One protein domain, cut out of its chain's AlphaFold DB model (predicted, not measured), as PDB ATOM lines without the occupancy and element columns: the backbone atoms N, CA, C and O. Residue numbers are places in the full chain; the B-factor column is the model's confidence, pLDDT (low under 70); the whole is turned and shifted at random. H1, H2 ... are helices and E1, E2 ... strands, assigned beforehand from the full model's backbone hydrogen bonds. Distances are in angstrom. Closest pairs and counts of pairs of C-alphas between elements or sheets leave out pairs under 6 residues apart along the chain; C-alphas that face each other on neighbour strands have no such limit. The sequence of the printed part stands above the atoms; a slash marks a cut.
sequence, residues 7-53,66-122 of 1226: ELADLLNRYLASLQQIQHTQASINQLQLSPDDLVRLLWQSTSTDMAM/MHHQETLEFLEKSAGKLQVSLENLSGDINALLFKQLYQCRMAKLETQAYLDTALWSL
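What this domain is: This is residues 7 to 53 and 66 to 122 of the 1226 residues of an uncharacterized protein of Hesseltinella vesiculosa (UniProt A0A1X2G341). Two long helices, H1 and H2, lie side by side and run opposite ways, and at one end a ladder of two strands, E1 and E2, carries the rod onward. Only residues 116 to 122, at the other end, stick out free. The printed part has 104 residues in the order H1, E1, E2, H2, with E1 and E2 antiparallel; the class is mostly helix. It is extended, with a radius of gyration of the C-alphas of 25.2 A and spans of 96 by 21 by 16 A.

How they stand to each other: H1, residues 7 to 41, and H2, residues 76 to 120, touch, the closest C-alphas being those of Ser 18 and Cys 104, 5.1 A apart. Their lines stand at a shallow tilt of 16 degrees, opposite ways. E1, residues 44 to 53, and E2, residues 66 to 74, are antiparallel at 159 degrees; N 45 and O 73 are within hydrogen-bond range at 3.0 A, N 51 and O 67 at 2.8 A. H1 and E2 are apart, as are E1 and H2. O i to N i+4 pairs are within range in 28 of 31 for H1 and 38 of 41 for H2.

Where its parts are: H1 begins at C-alpha 7 (138.877, 198.089, 190.702) and is 52.3 A long. E1 measures 28.3 A and E2 26.2 A. H2, 64.2 A long, ends at C-alpha 120 (125.686, 201.316, 200.907).

The domain as a whole: The C-alphas of Met 53 and Leu 122, the two farthest apart, are 96.3 A apart. Residues 54 to 65 are not printed; C-alphas 53 and 66 are 6.2 A apart across this cut. The links H1 to E1 and E2 to H2 are tight. The pLDDT is under 70 at residues 48 to 53, 66 to 69 and 71.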
ATOM      1  N   GLU A   7     138.967 199.175 189.726       85.06
ATOM      2  CA  GLU A   7     138.877 198.089 190.702       85.06
ATOM      3  C   GLU A   7     137.696 197.164 190.377       85.06
ATOM      4  O   GLU A   7     137.838 195.936 190.365       85.06
ATOM      5  N   LEU A   8     136.552 197.750 190.008       88.88
ATOM      6  CA  LEU A   8     135.408 196.991 189.509       88.88
ATOM      7  C   LEU A   8     135.721 196.296 188.175       88.88
ATOM      8  O   LEU A   8     135.364 195.130 187.995       88.88
ATOM      9  N   ALA A   9     136.423 196.965 187.256       86.88
ATOM     10  CA  ALA A   9     136.830 196.368 185.983       86.88
ATOM     11  C   ALA A   9     137.728 195.131 186.183       86.88
ATOM     12  O   ALA A   9     137.519 194.097 185.542       86.88
ATOM     13  N   ASP A  10     138.676 195.184 187.121       87.94
ATOM     14  CA  ASP A  10     139.531 194.043 187.466       87.94
ATOM     15  C   ASP A  10     138.740 192.884 188.092       87.94
ATOM     16  O   ASP A  10     138.987 191.712 187.781       87.94
ATOM     17  N   LEU A  11     137.760 193.179 188.953       89.19
ATOM     18  CA  LEU A  11     136.848 192.180 189.522       89.19
ATOM     19  C   LEU A  11     136.014 191.478 188.441       89.19
ATOM     20  O   LEU A  11     135.909 190.247 188.441       89.19
ATOM     21  N   LEU A  12     135.465 192.244 187.496       89.06
ATOM     22  CA  LEU A  12     134.684 191.728 186.370       89.06
ATOM     23  C   LEU A  12     135.539 190.846 185.452       89.06
ATOM     24  O   LEU A  12     135.118 189.742 185.099       89.06
ATOM     25  N   ASN A  13     136.770 191.267 185.147       87.56
ATOM     26  CA  ASN A  13     137.719 190.484 184.354       87.56
ATOM     27  C   ASN A  13     138.091 189.160 185.037       87.56
ATOM     28  O   ASN A  13     138.149 188.118 184.380       87.56
ATOM     29  N   ARG A  14     138.292 189.161 186.364       88.38
ATOM     30  CA  ARG A  14     138.532 187.930 187.140       88.38
ATOM     31  C   ARG A  14     137.338 186.978 187.080       88.38
ATOM     32  O   ARG A  14     137.526 185.773 186.892       88.38
ATOM     33  N   TYR A  15     136.119 187.502 187.201       90.25
ATOM     34  CA  TYR A  15     134.909 186.693 187.082       90.25
ATOM     35  C   TYR A  15     134.756 186.108 185.667       90.25
ATOM     36  O   TYR A  15     134.573 184.895 185.528       90.25
ATOM     37  N   LEU A  16     134.943 186.913 184.619       88.06
ATOM     38  CA  LEU A  16     134.895 186.464 183.225       88.06
ATOM     39  C   LEU A  16     135.951 185.387 182.926       88.06
ATOM     40  O   LEU A  16     135.621 184.341 182.360       88.06
ATOM     41  N   ALA A  17     137.192 185.581 183.379       87.94
ATOM     42  CA  ALA A  17     138.262 184.597 183.227       87.94
ATOM     43  C   ALA A  17     137.919 183.263 183.916       87.94
ATOM     44  O   ALA A  17     138.137 182.192 183.347       87.94
ATOM     45  N   SER A  18     137.327 183.308 185.115       85.81
ATOM     46  CA  SER A  18     136.900 182.098 185.833       85.81
ATOM     47  C   SER A  18     135.769 181.342 185.114       85.81
ATOM     48  O   SER A  18     135.765 180.110 185.086       85.81
ATOM     49  N   LEU A  19     134.843 182.052 184.458       86.69
ATOM     50  CA  LEU A  19     133.778 181.442 183.657       86.69
ATOM     51  C   LEU A  19     134.319 180.756 182.398       86.69
ATOM     52  O   LEU A  19     133.893 179.645 182.074       86.69
ATOM     53  N   GLN A  20     135.278 181.378 181.711       86.75
ATOM     54  CA  GLN A  20     135.944 180.771 180.555       86.75
ATOM     55  C   GLN A  20     136.724 179.510 180.955       86.75
ATOM     56  O   GLN A  20     136.671 178.496 180.255       86.75
ATOM     57  N   GLN A  21     137.381 179.523 182.120       86.25
ATOM     58  CA  GLN A  21     138.059 178.345 182.670       86.25
ATOM     59  C   GLN A  21     137.084 177.199 182.969       86.25
ATOM     60  O   GLN A  21     137.400 176.040 182.681       86.25
ATOM     61  N   ILE A  22     135.881 177.494 183.476       85.62
ATOM     62  CA  ILE A  22     134.825 176.483 183.653       85.62
ATOM     63  C   ILE A  22     134.421 175.885 182.307       85.62
ATOM     64  O   ILE A  22     134.368 174.662 182.190       85.62
ATOM     65  N   GLN A  23     134.164 176.712 181.292       84.81
ATOM     66  CA  GLN A  23     133.760 176.231 179.966       84.81
ATOM     67  C   GLN A  23     134.837 175.347 179.325       84.81
ATOM     68  O   GLN A  23     134.526 174.266 178.828       84.81
ATOM     69  N   HIS A  24     136.108 175.749 179.405       86.06
ATOM     70  CA  HIS A  24     137.232 174.947 178.919       86.06
ATOM     71  C   HIS A  24     137.340 173.601 179.655       86.06
ATOM     72  O   HIS A  24     137.542 172.552 179.036       86.06
ATOM     73  N   THR A  25     137.168 173.609 180.981       84.31
ATOM     74  CA  THR A  25     137.206 172.390 181.804       84.31
ATOM     75  C   THR A  25     136.037 171.460 181.470       84.31
ATOM     76  O   THR A  25     136.235 170.258 181.320       84.31
ATOM     77  N   GLN A  26     134.833 171.999 181.266       85.12
ATOM     78  CA  GLN A  26     133.656 171.234 180.837       85.12
ATOM     79  C   GLN A  26     133.835 170.626 179.441       85.12
ATOM     80  O   GLN A  26     133.526 169.454 179.249       85.12
ATOM     81  N   ALA A  27     134.379 171.379 178.481       84.38
ATOM     82  CA  ALA A  27     134.682 170.859 177.148       84.38
ATOM     83  C   ALA A  27     135.724 169.727 177.198       84.38
ATOM     84  O   ALA A  27     135.557 168.709 176.527       84.38
ATOM     85  N   SER A  28     136.750 169.871 178.041       83.06
ATOM     86  CA  SER A  28     137.769 168.835 178.264       83.06
ATOM     87  C   SER A  28     137.162 167.566 178.877       83.06
ATOM     88  O   SER A  28     137.447 166.466 178.417       83.06
ATOM     89  N   ILE A  29     136.263 167.707 179.860       81.81
ATOM     90  CA  ILE A  29     135.531 166.579 180.462       81.81
ATOM     91  C   ILE A  29     134.639 165.889 179.421       81.81
ATOM     92  O   ILE A  29     134.648 164.666 179.344       81.81
ATOM     93  N   ASN A  30     133.924 166.644 178.581       81.81
ATOM     94  CA  ASN A  30     133.083 166.074 177.522       81.81
ATOM     95  C   ASN A  30     133.909 165.309 176.472       81.81
ATOM     96  O   ASN A  30     133.473 164.274 175.981       81.81
ATOM     97  N   GLN A  31     135.117 165.779 176.139       80.31
ATOM     98  CA  GLN A  31     136.038 165.026 175.279       80.31
ATOM     99  C   GLN A  31     136.540 163.751 175.963       80.31
ATOM    100  O   GLN A  31     136.602 162.695 175.336       80.31
ATOM    101  N   LEU A  32     136.859 163.825 177.257       74.94
ATOM    102  CA  LEU A  32     137.277 162.665 178.040       74.94
ATOM    103  C   LEU A  32     136.146 161.645 178.223       74.94
ATOM    104  O   LEU A  32     136.456 160.462 178.284       74.94
ATOM    105  N   GLN A  33     134.873 162.060 178.235       78.38
ATOM    106  CA  GLN A  33     133.691 161.180 178.259       78.38
ATOM    107  C   GLN A  33     133.530 160.322 176.995       78.38
ATOM    108  O   GLN A  33     133.002 159.219 177.088       78.38
ATOM    109  N   LEU A  34     134.047 160.755 175.841       75.75
ATOM    110  CA  LEU A  34     134.020 159.936 174.619       75.75
ATOM    111  C   LEU A  34     134.915 158.692 174.742       75.75
ATOM    112  O   LEU A  34     134.612 157.647 174.173       75.75
ATOM    113  N   SER A  35     135.997 158.776 175.525       78.88
ATOM    114  CA  SER A  35     136.940 157.666 175.699       78.88
ATOM    115  C   SER A  35     136.370 156.441 176.442       78.88
ATOM    116  O   SER A  35     136.551 155.333 175.929       78.88
ATOM    117  N   PRO A  36     135.650 156.552 177.584       76.50
ATOM    118  CA  PRO A  36     134.950 155.418 178.165       76.50
ATOM    119  C   PRO A  36     133.809 154.932 177.263       76.50
ATOM    120  O   PRO A  36     133.631 153.724 177.177       76.50
ATOM    121  N   ASP A  37     133.095 155.804 176.542       78.69
ATOM    122  CA  ASP A  37     132.023 155.386 175.621       78.69
ATOM    123  C   ASP A  37     132.547 154.517 174.463       78.69
ATOM    124  O   ASP A  37     131.959 153.480 174.133       78.69
ATOM    125  N   ASP A  38     133.690 154.880 173.880       79.00
ATOM    126  CA  ASP A  38     134.353 154.071 172.855       79.00
ATOM    127  C   ASP A  38     134.912 152.763 173.436       79.00
ATOM    128  O   ASP A  38     134.810 151.705 172.809       79.00
ATOM    129  N   LEU A  39     135.443 152.790 174.664       78.88
ATOM    130  CA  LEU A  39     135.890 151.582 175.363       78.88
ATOM    131  C   LEU A  39     134.725 150.645 175.714       78.88
ATOM    132  O   LEU A  39     134.898 149.430 175.622       78.88
ATOM    133  N   VAL A  40     133.542 151.176 176.052       79.62
ATOM    134  CA  VAL A  40     132.312 150.401 176.297       79.62
ATOM    135  C   VAL A  40     131.900 149.631 175.043       79.62
ATOM    136  O   VAL A  40     131.562 148.450 175.128       79.62
ATOM    137  N   ARG A  41     131.985 150.260 173.864       76.31
ATOM    138  CA  ARG A  41     131.683 149.609 172.573       76.31
ATOM    139  C   ARG A  41     132.654 148.477 172.226       76.31
ATOM    140  O   ARG A  41     132.286 147.576 171.482       76.31
ATOM    141  N   LEU A  42     133.866 148.503 172.780       77.19
ATOM    142  CA  LEU A  42     134.924 147.508 172.568       77.19
ATOM    143  C   LEU A  42     134.983 146.429 173.669       77.19
ATOM    144  O   LEU A  42     135.924 145.633 173.691       77.19
ATOM    145  N   LEU A  43     134.023 146.399 174.605       80.25
ATOM    146  CA  LEU A  43     133.978 145.400 175.685       80.25
ATOM    147  C   LEU A  43     133.646 143.990 175.186       80.25
ATOM    148  O   LEU A  43     134.084 143.011 175.789       80.25
ATOM    149  N   TRP A  44     132.874 143.898 174.108       77.50
ATOM    150  CA  TRP A  44     132.368 142.646 173.561       77.50
ATOM    151  C   TRP A  44     132.840 142.500 172.121       77.50
ATOM    152  O   TRP A  44     132.584 143.376 171.296       77.50
ATOM    153  N   GLN A  45     133.515 141.397 171.808       77.62
ATOM    154  CA  GLN A  45     133.920 141.075 170.442       77.62
ATOM    155  C   GLN A  45     133.017 139.964 169.900       77.62
ATOM    156  O   GLN A  45     132.987 138.866 170.455       77.62
ATOM    157  N   SER A  46     132.273 140.245 168.825       71.12
ATOM    158  CA  SER A  46     131.526 139.222 168.092       71.12
ATOM    159  C   SER A  46     132.444 138.523 167.096       71.12
ATOM    160  O   SER A  46     133.153 139.155 166.313       71.12
ATOM    161  N   THR A  47     132.449 137.197 167.131       71.12
ATOM    162  CA  THR A  47     133.116 136.359 166.136       71.12
ATOM    163  C   THR A  47     132.050 135.512 165.455       71.12
ATOM    164  O   THR A  47     131.391 134.706 166.112       71.12
ATOM    165  N   SER A  48     131.830 135.733 164.153       61.97
ATOM    166  CA  SER A  48     130.999 134.861 163.324       61.97
ATOM    167  C   SER A  48     131.891 133.814 162.663       61.97
ATOM    168  O   SER A  48     132.937 134.125 162.091       61.97
ATOM    169  N   THR A  49     131.516 132.550 162.797       64.62
ATOM    170  CA  THR A  49     132.218 131.426 162.181       64.62
ATOM    171  C   THR A  49     131.263 130.694 161.253       64.62
ATOM    172  O   THR A  49     130.180 130.271 161.659       64.62
ATOM    173  N   ASP A  50     131.679 130.563 159.995       64.25
ATOM    174  CA  ASP A  50     130.888 129.961 158.926       64.25
ATOM    175  C   ASP A  50     131.426 128.556 158.675       64.25
ATOM    176  O   ASP A  50     132.495 128.366 158.093       64.25
ATOM    177  N   MET A  51     130.708 127.549 159.158       66.38
ATOM    178  CA  MET A  51     131.089 126.155 158.986       66.38
ATOM    179  C   MET A  51     130.448 125.599 157.715       66.38
ATOM    180  O   MET A  51     129.257 125.290 157.699       66.38
ATOM    181  N   ALA A  52     131.237 125.453 156.649       63.50
ATOM    182  CA  ALA A  52     130.830 124.761 155.427       63.50
ATOM    183  C   ALA A  52     131.056 123.249 155.575       63.50
ATOM    184  O   ALA A  52     132.184 122.793 155.764       63.50
ATOM    185  N   MET A  53     129.987 122.463 155.485       69.12
ATOM    186  CA  MET A  53     130.047 121.006 155.442       69.12
ATOM    187  C   MET A  53     129.672 120.515 154.048       69.12
ATOM    188  O   MET A  53     128.643 120.914 153.513       69.12
ATOM    189  N   MET A  66     126.316 125.519 154.488       68.75
ATOM    190  CA  MET A  66     127.002 126.425 155.416       68.75
ATOM    191  C   MET A  66     126.139 126.748 156.637       68.75
ATOM    192  O   MET A  66     124.987 127.155 156.493       68.75
ATOM    193  N   HIS A  67     126.709 126.602 157.835       66.19
ATOM    194  CA  HIS A  67     126.097 126.986 159.107       66.19
ATOM    195  C   HIS A  67     126.844 128.173 159.730       66.19
ATOM    196  O   HIS A  67     128.051 128.094 159.942       66.19
ATOM    197  N   HIS A  68     126.123 129.256 160.027       68.81
ATOM    198  CA  HIS A  68     126.665 130.478 160.625       68.81
ATOM    199  C   HIS A  68     126.464 130.461 162.149       68.81
ATOM    200  O   HIS A  68     125.323 130.436 162.609       68.81
ATOM    201  N   GLN A  69     127.549 130.489 162.934       69.56
ATOM    202  CA  GLN A  69     127.514 130.589 164.400       69.56
ATOM    203  C   GLN A  69     128.192 131.885 164.862       69.56
ATOM    204  O   GLN A  69     129.349 132.124 164.526       69.56
ATOM    205  N   GLU A  70     127.500 132.696 165.668       70.06
ATOM    206  CA  GLU A  70     128.061 133.899 166.300       70.06
ATOM    207  C   GLU A  70     128.307 133.680 167.797       70.06
ATOM    208  O   GLU A  70     127.402 133.297 168.540       70.06
ATOM    209  N   THR A  71     129.532 133.946 168.255       69.06
ATOM    210  CA  THR A  71     129.924 133.907 169.672       69.06
ATOM    211  C   THR A  71     130.454 135.266 170.127       69.06
ATOM    212  O   THR A  71     131.276 135.878 169.445       69.06
ATOM    213  N   LEU A  72     129.976 135.748 171.282       76.44
ATOM    214  CA  LEU A  72     130.397 137.011 171.901       76.44
ATOM    215  C   LEU A  72     131.379 136.737 173.048       76.44
ATOM    216  O   LEU A  72     131.027 136.038 173.998       76.44
ATOM    217  N   GLU A  73     132.584 137.304 172.980       76.62
ATOM    218  CA  GLU A  73     133.623 137.167 174.012       76.62
ATOM    219  C   GLU A  73     133.811 138.487 174.781       76.62
ATOM    220  O   GLU A  73     133.927 139.560 174.179       76.62
ATOM    221  N   PHE A  74     133.819 138.417 176.118       82.25
ATOM    222  CA  PHE A  74     134.033 139.574 176.993       82.25
ATOM    223  C   PHE A  74     135.529 139.850 177.179       82.25
ATOM    224  O   PHE A  74     136.268 139.013 177.700       82.25
ATOM    225  N   LEU A  75     135.980 141.049 176.809       81.25
ATOM    226  CA  LEU A  75     137.388 141.437 176.882       81.25
ATOM    227  C   LEU A  75     137.721 142.096 178.231       81.25
ATOM    228  O   LEU A  75     137.677 143.317 178.384       81.25
ATOM    229  N   GLU A  76     138.155 141.290 179.202       78.88
ATOM    230  CA  GLU A  76     138.495 141.734 180.569       78.88
ATOM    231  C   GLU A  76     139.580 142.836 180.604       78.88
ATOM    232  O   GLU A  76     139.537 143.757 181.420       78.88
ATOM    233  N   LYS A  77     140.515 142.826 179.641       78.00
ATOM    234  CA  LYS A  77     141.530 143.887 179.480       78.00
ATOM    235  C   LYS A  77     140.924 145.243 179.093       78.00
ATOM    236  O   LYS A  77     141.456 146.276 179.501       78.00
ATOM    237  N   SER A  78     139.852 145.253 178.298       76.31
ATOM    238  CA  SER A  78     139.120 146.472 177.930       76.31
ATOM    239  C   SER A  78     138.295 146.985 179.114       76.31
ATOM    240  O   SER A  78     138.264 148.190 179.351       76.31
ATOM    241  N   ALA A  79     137.732 146.082 179.925       78.44
ATOM    242  CA  ALA A  79     137.016 146.424 181.155       78.44
ATOM    243  C   ALA A  79     137.922 147.078 182.216       78.44
ATOM    244  O   ALA A  79     137.552 148.095 182.799       78.44
ATOM    245  N   GLY A  80     139.145 146.569 182.411       81.19
ATOM    246  CA  GLY A  80     140.122 147.196 183.312       81.19
ATOM    247  C   GLY A  80     140.551 148.599 182.858       81.19
ATOM    248  O   GLY A  80     140.677 149.508 183.677       81.19
ATOM    249  N   LYS A  81     140.714 148.815 181.544       80.06
ATOM    250  CA  LYS A  81     140.986 150.151 180.978       80.06
ATOM    251  C   LYS A  81     139.809 151.109 181.168       80.06
ATOM    252  O   LYS A  81     140.032 152.274 181.483       80.06
ATOM    253  N   LEU A  82     138.581 150.617 181.008       82.06
ATOM    254  CA  LEU A  82     137.366 151.393 181.243       82.06
ATOM    255  C   LEU A  82     137.262 151.839 182.707       82.06
ATOM    256  O   LEU A  82     136.995 153.009 182.956       82.06
ATOM    257  N   GLN A  83     137.535 150.947 183.664       82.69
ATOM    258  CA  GLN A  83     137.507 151.285 185.089       82.69
ATOM    259  C   GLN A  83     138.496 152.413 185.427       82.69
ATOM    260  O   GLN A  83     138.100 153.405 186.029       82.69
ATOM    261  N   VAL A  84     139.749 152.308 184.973       83.94
ATOM    262  CA  VAL A  84     140.764 153.357 185.186       83.94
ATOM    263  C   VAL A  84     140.355 154.673 184.515       83.94
ATOM    264  O   VAL A  84     140.528 155.745 185.088       83.94
ATOM    265  N   SER A  85     139.773 154.609 183.314       81.12
ATOM    266  CA  SER A  85     139.279 155.799 182.613       81.12
ATOM    267  C   SER A  85     138.123 156.478 183.354       81.12
ATOM    268  O   SER A  85     138.070 157.705 183.400       81.12
ATOM    269  N   LEU A  86     137.210 155.705 183.953       82.31
ATOM    270  CA  LEU A  86     136.095 156.223 184.751       82.31
ATOM    271  C   LEU A  86     136.562 156.782 186.099       82.31
ATOM    272  O   LEU A  86     136.059 157.819 186.528       82.31
ATOM    273  N   GLU A  87     137.540 156.148 186.748       82.31
ATOM    274  CA  GLU A  87     138.166 156.668 187.968       82.31
ATOM    275  C   GLU A  87     138.858 158.012 187.694       82.31
ATOM    276  O   GLU A  87     138.610 158.975 188.422       82.31
ATOM    277  N   ASN A  88     139.614 158.122 186.595       80.31
ATOM    278  CA  ASN A  88     140.229 159.381 186.162       80.31
ATOM    279  C   ASN A  88     139.179 160.459 185.851       80.31
ATOM    280  O   ASN A  88     139.270 161.564 186.378       80.31
ATOM    281  N   LEU A  89     138.131 160.119 185.088       81.81
ATOM    282  CA  LEU A  89     137.022 161.032 184.793       81.81
ATOM    283  C   LEU A  89     136.336 161.522 186.080       81.81
ATOM    284  O   LEU A  89     136.040 162.708 186.218       81.81
ATOM    285  N   SER A  90     136.108 160.625 187.044       82.19
ATOM    286  CA  SER A  90     135.523 160.982 188.338       82.19
ATOM    287  C   SER A  90     136.446 161.892 189.158       82.19
ATOM    288  O   SER A  90     135.973 162.825 189.806       82.19
ATOM    289  N   GLY A  91     137.761 161.667 189.093       81.44
ATOM    290  CA  GLY A  91     138.778 162.507 189.717       81.44
ATOM    291  C   GLY A  91     138.824 163.911 189.115       81.44
ATOM    292  O   GLY A  91     138.830 164.888 189.861       81.44
ATOM    293  N   ASP A  92     138.765 164.025 187.789       75.31
ATOM    294  CA  ASP A  92     138.786 165.305 187.073       75.31
ATOM    295  C   ASP A  92     137.509 166.125 187.319       75.31
ATOM    296  O   ASP A  92     137.575 167.332 187.581       75.31
ATOM    297  N   ILE A  93     136.340 165.471 187.334       77.31
ATOM    298  CA  ILE A  93     135.071 166.100 187.731       77.31
ATOM    299  C   ILE A  93     135.154 166.589 189.186       77.31
ATOM    300  O   ILE A  93     134.790 167.729 189.482       77.31
ATOM    301  N   ASN A  94     135.667 165.762 190.102       78.25
ATOM    302  CA  ASN A  94     135.666 166.099 191.522       78.25
ATOM    303  C   ASN A  94     136.716 167.158 191.907       78.25
ATOM    304  O   ASN A  94     136.439 168.031 192.729       78.25
ATOM    305  N   ALA A  95     137.924 167.108 191.346       80.69
ATOM    306  CA  ALA A  95     139.030 167.971 191.762       80.69
ATOM    307  C   ALA A  95     139.134 169.266 190.945       80.69
ATOM    308  O   ALA A  95     139.421 170.323 191.510       80.69
ATOM    309  N   LEU A  96     138.914 169.206 189.626       79.75
ATOM    310  CA  LEU A  96     139.118 170.355 188.739       79.75
ATOM    311  C   LEU A  96     137.822 171.137 188.528       79.75
ATOM    312  O   LEU A  96     137.811 172.345 188.763       79.75
ATOM    313  N   LEU A  97     136.714 170.477 188.172       83.94
ATOM    314  CA  LEU A  97     135.455 171.184 187.910       83.94
ATOM    315  C   LEU A  97     134.887 171.846 189.176       83.94
ATOM    316  O   LEU A  97     134.559 173.031 189.131       83.94
ATOM    317  N   PHE A  98     134.814 171.145 190.316       85.12
ATOM    318  CA  PHE A  98     134.314 171.762 191.557       85.12
ATOM    319  C   PHE A  98     135.204 172.900 192.065       85.12
ATOM    320  O   PHE A  98     134.680 173.907 192.546       85.12
ATOM    321  N   LYS A  99     136.531 172.793 191.916       85.94
ATOM    322  CA  LYS A  99     137.453 173.888 192.252       85.94
ATOM    323  C   LYS A  99     137.184 175.122 191.390       85.94
ATOM    324  O   LYS A  99     137.087 176.220 191.934       85.94
ATOM    325  N   GLN A 100     137.025 174.941 190.079       85.06
ATOM    326  CA  GLN A 100     136.743 176.036 189.146       85.06
ATOM    327  C   GLN A 100     135.360 176.663 189.392       85.06
ATOM    328  O   GLN A 100     135.232 177.886 189.432       85.06
ATOM    329  N   LEU A 101     134.335 175.848 189.673       87.06
ATOM    330  CA  LEU A 101     133.004 176.324 190.075       87.06
ATOM    331  C   LEU A 101     133.049 177.147 191.371       87.06
ATOM    332  O   LEU A 101     132.394 178.185 191.461       87.06
ATOM    333  N   TYR A 102     133.832 176.713 192.363       88.19
ATOM    334  CA  TYR A 102     134.011 177.457 193.609       88.19
ATOM    335  C   TYR A 102     134.725 178.794 193.376       88.19
ATOM    336  O   TYR A 102     134.245 179.824 193.842       88.19
ATOM    337  N   GLN A 103     135.830 178.800 192.623       87.44
ATOM    338  CA  GLN A 103     136.573 180.024 192.296       87.44
ATOM    339  C   GLN A 103     135.696 181.048 191.567       87.44
ATOM    340  O   GLN A 103     135.693 182.220 191.934       87.44
ATOM    341  N   CYS A 104     134.888 180.599 190.607       88.56
ATOM    342  CA  CYS A 104     133.931 181.450 189.909       88.56
ATOM    343  C   CYS A 104     132.839 182.000 190.836       88.56
ATOM    344  O   CYS A 104     132.529 183.191 190.785       88.56
ATOM    345  N   ARG A 105     132.295 181.170 191.737       88.81
ATOM    346  CA  ARG A 105     131.308 181.624 192.728       88.81
ATOM    347  C   ARG A 105     131.891 182.669 193.677       88.81
ATOM    348  O   ARG A 105     131.199 183.630 193.999       88.81
ATOM    349  N   MET A 106     133.141 182.496 194.104       88.62
ATOM    350  CA  MET A 106     133.833 183.470 194.947       88.62
ATOM    351  C   MET A 106     134.088 184.780 194.205       88.62
ATOM    352  O   MET A 106     133.770 185.828 194.754       88.62
ATOM    353  N   ALA A 107     134.566 184.727 192.956       87.94
ATOM    354  CA  ALA A 107     134.759 185.920 192.133       87.94
ATOM    355  C   ALA A 107     133.442 186.694 191.946       87.94
ATOM    356  O   ALA A 107     133.413 187.895 192.183       87.94
ATOM    357  N   LYS A 108     132.329 186.004 191.639       90.62
ATOM    358  CA  LYS A 108     130.990 186.615 191.547       90.62
ATOM    359  C   LYS A 108     130.562 187.296 192.854       90.62
ATOM    360  O   LYS A 108     130.020 188.396 192.822       90.62
ATOM    361  N   LEU A 109     130.757 186.628 193.996       91.56
ATOM    362  CA  LEU A 109     130.403 187.175 195.311       91.56
ATOM    363  C   LEU A 109     131.265 188.385 195.681       91.56
ATOM    364  O   LEU A 109     130.750 189.314 196.291       91.56
ATOM    365  N   GLU A 110     132.545 188.384 195.308       91.00
ATOM    366  CA  GLU A 110     133.459 189.510 195.520       91.00
ATOM    367  C   GLU A 110     132.994 190.743 194.734       91.00
ATOM    368  O   GLU A 110     132.903 191.828 195.303       91.00
ATOM    369  N   THR A 111     132.600 190.568 193.466       91.25
ATOM    370  CA  THR A 111     132.037 191.652 192.643       91.25
ATOM    371  C   THR A 111     130.710 192.172 193.203       91.25
ATOM    372  O   THR A 111     130.531 193.381 193.326       91.25
ATOM    373  N   GLN A 112     129.794 191.277 193.595       92.19
ATOM    374  CA  GLN A 112     128.517 191.658 194.216       92.19
ATOM    375  C   GLN A 112     128.739 192.439 195.517       92.19
ATOM    376  O   GLN A 112     128.137 193.489 195.711       92.19
ATOM    377  N   ALA A 113     129.616 191.945 196.396       91.19
ATOM    378  CA  ALA A 113     129.908 192.595 197.668       91.19
ATOM    379  C   ALA A 113     130.498 193.993 197.458       91.19
ATOM    380  O   ALA A 113     130.119 194.909 198.181       91.19
ATOM    381  N   TYR A 114     131.366 194.166 196.454       92.38
ATOM    382  CA  TYR A 114     131.905 195.473 196.081       92.38
ATOM    383  C   TYR A 114     130.794 196.451 195.685       92.38
ATOM    384  O   TYR A 114     130.686 197.528 196.275       92.38
ATOM    385  N   LEU A 115     129.920 196.046 194.756       90.88
ATOM    386  CA  LEU A 115     128.783 196.857 194.308       90.88
ATOM    387  C   LEU A 115     127.847 197.214 195.466       90.88
ATOM    388  O   LEU A 115     127.503 198.382 195.636       90.88
ATOM    389  N   ASP A 116     127.494 196.237 196.303       89.50
ATOM    390  CA  ASP A 116     126.654 196.475 197.473       89.50
ATOM    391  C   ASP A 116     127.336 197.476 198.414       89.50
ATOM    392  O   ASP A 116     126.716 198.461 198.806       89.50
ATOM    393  N   THR A 117     128.621 197.299 198.747       89.56
ATOM    394  CA  THR A 117     129.338 198.247 199.618       89.56
ATOM    395  C   THR A 117     129.413 199.655 199.038       89.56
ATOM    396  O   THR A 117     129.225 200.616 199.786       89.56
ATOM    397  N   ALA A 118     129.616 199.786 197.724       86.38
ATOM    398  CA  ALA A 118     129.631 201.074 197.043       86.38
ATOM    399  C   ALA A 118     128.258 201.762 197.145       86.38
ATOM    400  O   ALA A 118     128.185 202.917 197.565       86.38
ATOM    401  N   LEU A 119     127.165 201.033 196.890       86.88
ATOM    402  CA  LEU A 119     125.796 201.540 197.044       86.88
ATOM    403  C   LEU A 119     125.447 201.872 198.508       86.88
ATOM    404  O   LEU A 119     124.806 202.885 198.782       86.88
ATOM    405  N   TRP A 120     125.894 201.063 199.473       85.38
ATOM    406  CA  TRP A 120     125.686 201.316 200.907       85.38
ATOM    407  C   TRP A 120     126.444 202.548 201.418       85.38
ATOM    408  O   TRP A 120     126.017 203.149 202.411       85.38
ATOM    409  N   SER A 121     127.546 202.913 200.755       85.12
ATOM    410  CA  SER A 121     128.398 204.058 201.097       85.12
ATOM    411  C   SER A 121     127.911 205.404 200.552       85.12
ATOM    412  O   SER A 121     128.490 206.430 200.903       85.12
ATOM    413  N   LEU A 122     126.847 205.416 199.738       84.38
ATOM    414  CA  LEU A 122     126.244 206.647 199.223       84.38
ATOM    415  C   LEU A 122     125.717 207.506 200.376       84.38
ATOM    416  O   LEU A 122     125.003 207.021 201.264       84.38
TER     417      LEU A 122